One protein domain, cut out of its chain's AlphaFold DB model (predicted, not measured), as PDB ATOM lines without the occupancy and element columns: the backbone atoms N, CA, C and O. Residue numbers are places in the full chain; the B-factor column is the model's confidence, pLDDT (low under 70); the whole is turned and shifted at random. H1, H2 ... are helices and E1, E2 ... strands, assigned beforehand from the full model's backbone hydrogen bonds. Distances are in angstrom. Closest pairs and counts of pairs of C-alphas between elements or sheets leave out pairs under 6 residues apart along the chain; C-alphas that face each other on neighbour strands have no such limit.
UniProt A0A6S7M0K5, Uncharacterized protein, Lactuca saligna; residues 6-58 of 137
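This is residues 6 to 58 of the 137 residues of an uncharacterized protein of Lactuca saligna (UniProt A0A6S7M0K5). The printed part is laid out as a flat, nearly closed ring round an open middle: H1 and the link after it, with residues 8 to 16 standing free, make one side, H2 and a small three-stranded sheet make much of the rest, and H3 brings the end of the printed part back near H1. H2 lies beside the sheet, not over a face of it. The 53 printed residues hold three named helices and three named strands, in the order H1 H2 E1 E2 E3 H3, a mixed class. The sheet, E1 - E2 - E3, is antiparallel, a meander in which each strand is the antiparallel neighbour of the one before. The whole is only just loose, close to compact, with a radius of gyration of the C-alphas of 12.4 A and spans of 35 by 27 by 14 A.

H1, residues 6 to 11, begins at C-alpha 6 (281.749, 258.500, 462.204) and is 8.4 A long. H2, residues 18 to 27, is 14.1 A long. E1 is residues 29 to 31, 6.4 A; E2 is residues 36 to 41, 15.9 A; E3 is residues 44 to 49, 16.8 A. H3, residues 50 to 56, is 9.9 A long and ends at C-alpha 56 (278.198, 252.728, 464.514).

H1 is apart from H2 and not on the sheet. H2 is on the sheet at the sheet's level, height 0.2 A; its closest C-alphas to E2 are Ala 24 and Glu 40, 4.9 A. The hairpin E1 and E2 has N 29 and O 38 at 2.8 A, within hydrogen-bond range. The hairpin E2 and E3 has N 46 and O 39 at 2.8 A. H3 only grazes the sheet. H1 and H3 are close but not clearly touching, with C-alphas 6 and 56 closest at 7.2 A. In H1, H2 and H3 every O i to N i+4 pair is within hydrogen-bond range.

The C-alphas farthest apart, Ile 13 and Ser 33, are 35.5 A apart. The printed part has no cut, and no link is long. Residues 6 to 13 and 57 to 58 have pLDDT under 70.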
ATOM      1  N   VAL A   6     280.746 258.294 463.246       64.50
ATOM      2  CA  VAL A   6     281.749 258.500 462.204       64.50
ATOM      3  C   VAL A   6     281.978 259.981 461.972       64.50
ATOM      4  O   VAL A   6     283.122 260.404 461.986       64.50
ATOM      5  N   ASP A   7     280.923 260.781 461.819       64.88
ATOM      6  CA  ASP A   7     281.060 262.233 461.661       64.88
ATOM      7  C   ASP A   7     281.811 262.849 462.850       64.88
ATOM      8  O   ASP A   7     282.763 263.607 462.679       64.88
ATOM      9  N   HIS A   8     281.470 262.407 464.064       69.06
ATOM     10  CA  HIS A   8     282.198 262.782 465.271       69.06
ATOM     11  C   HIS A   8     283.672 262.343 465.215       69.06
ATOM     12  O   HIS A   8     284.555 263.189 465.335       69.06
ATOM     13  N   ALA A   9     283.953 261.062 464.954       69.31
ATOM     14  CA  ALA A   9     285.318 260.538 464.866       69.31
ATOM     15  C   ALA A   9     286.169 261.215 463.775       69.31
ATOM     16  O   ALA A   9     287.376 261.356 463.937       69.31
ATOM     17  N   LEU A  10     285.553 261.652 462.677       64.69
ATOM     18  CA  LEU A  10     286.223 262.343 461.574       64.69
ATOM     19  C   LEU A  10     286.450 263.831 461.844       64.69
ATOM     20  O   LEU A  10     287.388 264.414 461.306       64.69
ATOM     21  N   SER A  11     285.590 264.442 462.659       66.75
ATOM     22  CA  SER A  11     285.753 265.822 463.127       66.75
ATOM     23  C   SER A  11     286.735 265.945 464.297       66.75
ATOM     24  O   SER A  11     287.223 267.038 464.587       66.75
ATOM     25  N   MET A  12     287.037 264.829 464.965       69.44
ATOM     26  CA  MET A  12     287.982 264.776 466.069       69.44
ATOM     27  C   MET A  12     289.427 264.772 465.572       69.44
ATOM     28  O   MET A  12     289.815 263.999 464.700       69.44
ATOM     29  N   ILE A  13     290.249 265.621 466.185       69.62
ATOM     30  CA  ILE A  13     291.700 265.611 466.006       69.62
ATOM     31  C   ILE A  13     292.289 264.874 467.206       69.62
ATOM     32  O   ILE A  13     292.570 265.476 468.242       69.62
ATOM     33  N   GLU A  14     292.452 263.561 467.067       74.75
ATOM     34  CA  GLU A  14     293.109 262.724 468.071       74.75
ATOM     35  C   GLU A  14     294.430 262.160 467.545       74.75
ATOM     36  O   GLU A  14     294.534 261.677 466.415       74.75
ATOM     37  N   ASN A  15     295.454 262.185 468.399       77.06
ATOM     38  CA  ASN A  15     296.721 261.523 468.123       77.06
ATOM     39  C   ASN A  15     296.568 260.025 468.382       77.06
ATOM     40  O   ASN A  15     296.780 259.551 469.497       77.06
ATOM     41  N   VAL A  16     296.214 259.272 467.342       76.50
ATOM     42  CA  VAL A  16     296.173 257.809 467.410       76.50
ATOM     43  C   VAL A  16     297.578 257.259 467.151       76.50
ATOM     44  O   VAL A  16     298.132 257.497 466.074       76.50
ATOM     45  N   PRO A  17     298.182 256.501 468.089       82.75
ATOM     46  CA  PRO A  17     299.483 255.895 467.855       82.75
ATOM     47  C   PRO A  17     299.440 254.979 466.630       82.75
ATOM     48  O   PRO A  17     298.672 254.012 466.593       82.75
ATOM     49  N   LEU A  18     300.301 255.248 465.644       82.44
ATOM     50  CA  LEU A  18     300.340 254.493 464.387       82.44
ATOM     51  C   LEU A  18     300.508 252.986 464.625       82.44
ATOM     52  O   LEU A  18     299.920 252.181 463.915       82.44
ATOM     53  N   ILE A  19     301.236 252.605 465.678       85.50
ATOM     54  CA  ILE A  19     301.421 251.208 466.078       85.50
ATOM     55  C   ILE A  19     300.095 250.481 466.345       85.50
ATOM     56  O   ILE A  19     299.960 249.314 465.985       85.50
ATOM     57  N   HIS A  20     299.098 251.155 466.924       84.81
ATOM     58  CA  HIS A  20     297.791 250.556 467.184       84.81
ATOM     59  C   HIS A  20     296.982 250.405 465.898       84.81
ATOM     60  O   HIS A  20     296.389 249.352 465.686       84.81
ATOM     61  N   LEU A  21     297.026 251.401 465.008       82.00
ATOM     62  CA  LEU A  21     296.401 251.326 463.684       82.00
ATOM     63  C   LEU A  21     297.007 250.208 462.831       82.00
ATOM     64  O   LEU A  21     296.283 249.370 462.295       82.00
ATOM     65  N   SER A  22     298.338 250.156 462.739       82.62
ATOM     66  CA  SER A  22     299.048 249.123 461.983       82.62
ATOM     67  C   SER A  22     298.776 247.729 462.537       82.62
ATOM     68  O   SER A  22     298.586 246.799 461.757       82.62
ATOM     69  N   LYS A  23     298.714 247.583 463.868       86.19
ATOM     70  CA  LYS A  23     298.399 246.307 464.514       86.19
ATOM     71  C   LYS A  23     296.950 245.881 464.271       86.19
ATOM     72  O   LYS A  23     296.724 244.732 463.903       86.19
ATOM     73  N   ALA A  24     295.986 246.791 464.403       87.12
ATOM     74  CA  ALA A  24     294.584 246.498 464.111       87.12
ATOM     75  C   ALA A  24     294.401 246.052 462.655       87.12
ATOM     76  O   ALA A  24     293.723 245.063 462.394       87.12
ATOM     77  N   PHE A  25     295.068 246.727 461.715       85.00
ATOM     78  CA  PHE A  25     295.021 246.371 460.301       85.00
ATOM     79  C   PHE A  25     295.653 245.002 460.007       85.00
ATOM     80  O   PHE A  25     295.046 244.186 459.320       85.00
ATOM     81  N   SER A  26     296.849 244.719 460.533       87.50
ATOM     82  CA  SER A  26     297.566 243.469 460.235       87.50
ATOM     83  C   SER A  26     296.970 242.234 460.915       87.50
ATOM     84  O   SER A  26     297.175 241.114 460.447       87.50
ATOM     85  N   THR A  27     296.232 242.426 462.010       90.69
ATOM     86  CA  THR A  27     295.581 241.345 462.766       90.69
ATOM     87  C   THR A  27     294.111 241.153 462.403       90.69
ATOM     88  O   THR A  27     293.498 240.204 462.891       90.69
ATOM     89  N   ALA A  28     293.547 242.010 461.545       89.25
ATOM     90  CA  ALA A  28     292.153 241.929 461.141       89.25
ATOM     91  C   ALA A  28     291.852 240.597 460.435       89.25
ATOM     92  O   ALA A  28     292.430 240.272 459.398       89.25
ATOM     93  N   ARG A  29     290.912 239.827 460.990       89.50
ATOM     94  CA  ARG A  29     290.438 238.560 460.425       89.50
ATOM     95  C   ARG A  29     288.925 238.554 460.334       89.50
ATOM     96  O   ARG A  29     288.235 238.786 461.328       89.50
ATOM     97  N   TYR A  30     288.429 238.255 459.138       87.44
ATOM     98  CA  TYR A  30     287.011 238.047 458.896       87.44
ATOM     99  C   TYR A  30     286.629 236.598 459.206       87.44
ATOM    100  O   TYR A  30     287.228 235.661 458.681       87.44
ATOM    101  N   LEU A  31     285.631 236.434 460.068       86.88
ATOM    102  CA  LEU A  31     285.010 235.162 460.406       86.88
ATOM    103  C   LEU A  31     283.622 235.126 459.760       86.88
ATOM    104  O   LEU A  31     282.711 235.860 460.156       86.88
ATOM    105  N   GLU A  32     283.471 234.270 458.748       80.88
ATOM    106  CA  GLU A  32     282.205 234.091 458.027       80.88
ATOM    107  C   GLU A  32     281.083 233.617 458.954       80.88
ATOM    108  O   GLU A  32     279.953 234.108 458.863       80.88
ATOM    109  N   SER A  33     281.409 232.730 459.899       76.25
ATOM    110  CA  SER A  33     280.520 232.289 460.970       76.25
ATOM    111  C   SER A  33     280.209 233.454 461.919       76.25
ATOM    112  O   SER A  33     280.913 233.722 462.888       76.25
ATOM    113  N   GLY A  34     279.131 234.173 461.612       70.44
ATOM    114  CA  GLY A  34     278.650 235.319 462.388       70.44
ATOM    115  C   GLY A  34     278.899 236.682 461.742       70.44
ATOM    116  O   GLY A  34     278.439 237.684 462.286       70.44
ATOM    117  N   SER A  35     279.566 236.741 460.579       82.25
ATOM    118  CA  SER A  35     279.910 238.006 459.904       82.25
ATOM    119  C   SER A  35     280.627 238.984 460.849       82.25
ATOM    120  O   SER A  35     280.211 240.138 461.012       82.25
ATOM    121  N   ILE A  36     281.678 238.486 461.508       87.00
ATOM    122  CA  ILE A  36     282.454 239.203 462.527       87.00
ATOM    123  C   ILE A  36     283.846 239.505 461.982       87.00
ATOM    124  O   ILE A  36     284.493 238.645 461.393       87.00
ATOM    125  N   ILE A  37     284.330 240.719 462.220       89.38
ATOM    126  CA  ILE A  37     285.742 241.065 462.065       89.38
ATOM    127  C   ILE A  37     286.360 241.085 463.460       89.38
ATOM    128  O   ILE A  37     285.865 241.775 464.347       89.38
ATOM    129  N   THR A  38     287.434 240.328 463.655       92.31
ATOM    130  CA  THR A  38     288.246 240.340 464.882       92.31
ATOM    131  C   THR A  38     289.572 241.030 464.598       92.31
ATOM    132  O   THR A  38     290.111 240.869 463.506       92.31
ATOM    133  N   PHE A  39     290.080 241.826 465.536       92.69
ATOM    134  CA  PHE A  39     291.337 242.565 465.386       92.69
ATOM    135  C   PHE A  39     291.921 242.920 466.757       92.69
ATOM    136  O   PHE A  39     291.227 242.857 467.772       92.69
ATOM    137  N   GLU A  40     293.196 243.294 466.805       91.50
ATOM    138  CA  GLU A  40     293.872 243.687 468.042       91.50
ATOM    139  C   GLU A  40     294.131 245.194 468.114       91.50
ATOM    140  O   GLU A  40     294.670 245.794 467.184       91.50
ATOM    141  N   VAL A  41     293.835 245.794 469.266       86.06
ATOM    142  CA  VAL A  41     294.201 247.174 469.605       86.06
ATOM    143  C   VAL A  41     295.030 247.141 470.886       86.06
ATOM    144  O   VAL A  41     294.570 246.700 471.938       86.06
ATOM    145  N   GLY A  42     296.295 247.563 470.805       84.19
ATOM    146  CA  GLY A  42     297.229 247.428 471.927       84.19
ATOM    147  C   GLY A  42     297.462 245.955 472.287       84.19
ATOM    148  O   GLY A  42     297.971 245.195 471.463       84.19
ATOM    149  N   THR A  43     297.105 245.556 473.507       85.50
ATOM    150  CA  THR A  43     297.164 244.163 473.994       85.50
ATOM    151  C   THR A  43     295.801 243.468 474.007       85.50
ATOM    152  O   THR A  43     295.714 242.314 474.420       85.50
ATOM    153  N   GLN A  44     294.739 244.150 473.574       90.56
ATOM    154  CA  GLN A  44     293.375 243.636 473.628       90.56
ATOM    155  C   GLN A  44     292.931 243.127 472.260       90.56
ATOM    156  O   GLN A  44     293.058 243.824 471.253       90.56
ATOM    157  N   GLN A  45     292.363 241.923 472.243       91.88
ATOM    158  CA  GLN A  45     291.598 241.434 471.105       91.88
ATOM    159  C   GLN A  45     290.170 241.969 471.209       91.88
ATOM    160  O   GLN A  45     289.524 241.853 472.249       91.88
ATOM    161  N   THR A  46     289.679 242.551 470.124       92.12
ATOM    162  CA  THR A  46     288.317 243.066 470.018       92.12
ATOM    163  C   THR A  46     287.655 242.547 468.746       92.12
ATOM    164  O   THR A  46     288.288 241.913 467.892       92.12
ATOM    165  N   SER A  47     286.348 242.759 468.633       91.19
ATOM    166  CA  SER A  47     285.584 242.337 467.473       91.19
ATOM    167  C   SER A  47     284.444 243.289 467.159       91.19
ATOM    168  O   SER A  47     283.952 244.024 468.015       91.19
ATOM    169  N   ILE A  48     284.020 243.268 465.902       88.50
ATOM    170  CA  ILE A  48     282.855 244.003 465.440       88.50
ATOM    171  C   ILE A  48     282.050 243.137 464.475       88.50
ATOM    172  O   ILE A  48     282.575 242.579 463.510       88.50
ATOM    173  N   THR A  49     280.758 242.988 464.753       85.56
ATOM    174  CA  THR A  49     279.824 242.340 463.825       85.56
ATOM    175  C   THR A  49     279.474 243.312 462.703       85.56
ATOM    176  O   THR A  49     279.494 244.529 462.895       85.56
ATOM    177  N   LYS A  50     279.051 242.798 461.544       75.06
ATOM    178  CA  LYS A  50     278.487 243.641 460.477       75.06
ATOM    179  C   LYS A  50     277.353 244.542 460.988       75.06
ATOM    180  O   LYS A  50     277.333 245.723 460.671       75.06
ATOM    181  N   ALA A  51     276.442 243.999 461.801       75.25
ATOM    182  CA  ALA A  51     275.328 244.757 462.375       75.25
ATOM    183  C   ALA A  51     275.799 245.850 463.351       75.25
ATOM    184  O   ALA A  51     275.301 246.973 463.300       75.25
ATOM    185  N   GLY A  52     276.785 245.542 464.200       78.88
ATOM    186  CA  GLY A  52     277.386 246.507 465.120       78.88
ATOM    187  C   GLY A  52     278.115 247.625 464.377       78.88
ATOM    188  O   GLY A  52     277.928 248.794 464.697       78.88
ATOM    189  N   PHE A  53     278.864 247.290 463.323       77.50
ATOM    190  CA  PHE A  53     279.485 248.289 462.454       77.50
ATOM    191  C   PHE A  53     278.437 249.172 461.778       77.50
ATOM    192  O   PHE A  53     278.537 250.390 461.854       77.50
ATOM    193  N   SER A  54     277.384 248.585 461.202       71.81
ATOM    194  CA  SER A  54     276.273 249.342 460.621       71.81
ATOM    195  C   SER A  54     275.636 250.309 461.625       71.81
ATOM    196  O   SER A  54     275.422 251.468 461.279       71.81
ATOM    197  N   GLN A  55     275.411 249.886 462.873       73.75
ATOM    198  CA  GLN A  55     274.918 250.775 463.932       73.75
ATOM    199  C   GLN A  55     275.886 251.919 464.254       73.75
ATOM    200  O   GLN A  55     275.428 253.047 464.425       73.75
ATOM    201  N   LEU A  56     277.202 251.665 464.311       71.56
ATOM    202  CA  LEU A  56     278.198 252.728 464.514       71.56
ATOM    203  C   LEU A  56     278.166 253.763 463.385       71.56
ATOM    204  O   LEU A  56     278.307 254.956 463.642       71.56
ATOM    205  N   LEU A  57     277.932 253.317 462.148       66.69
ATOM    206  CA  LEU A  57     277.749 254.196 460.991       66.69
ATOM    207  C   LEU A  57     276.375 254.901 460.974       66.69
ATOM    208  O   LEU A  57     276.078 255.615 460.025       66.69
ATOM    209  N   GLY A  58     275.509 254.682 461.972       64.12
ATOM    210  CA  GLY A  58     274.167 255.267 462.025       64.12
ATOM    211  C   GLY A  58     273.133 254.582 461.123       64.12
ATOM    212  O   GLY A  58     272.003 255.066 461.007       64.12
TER     213      GLY A  58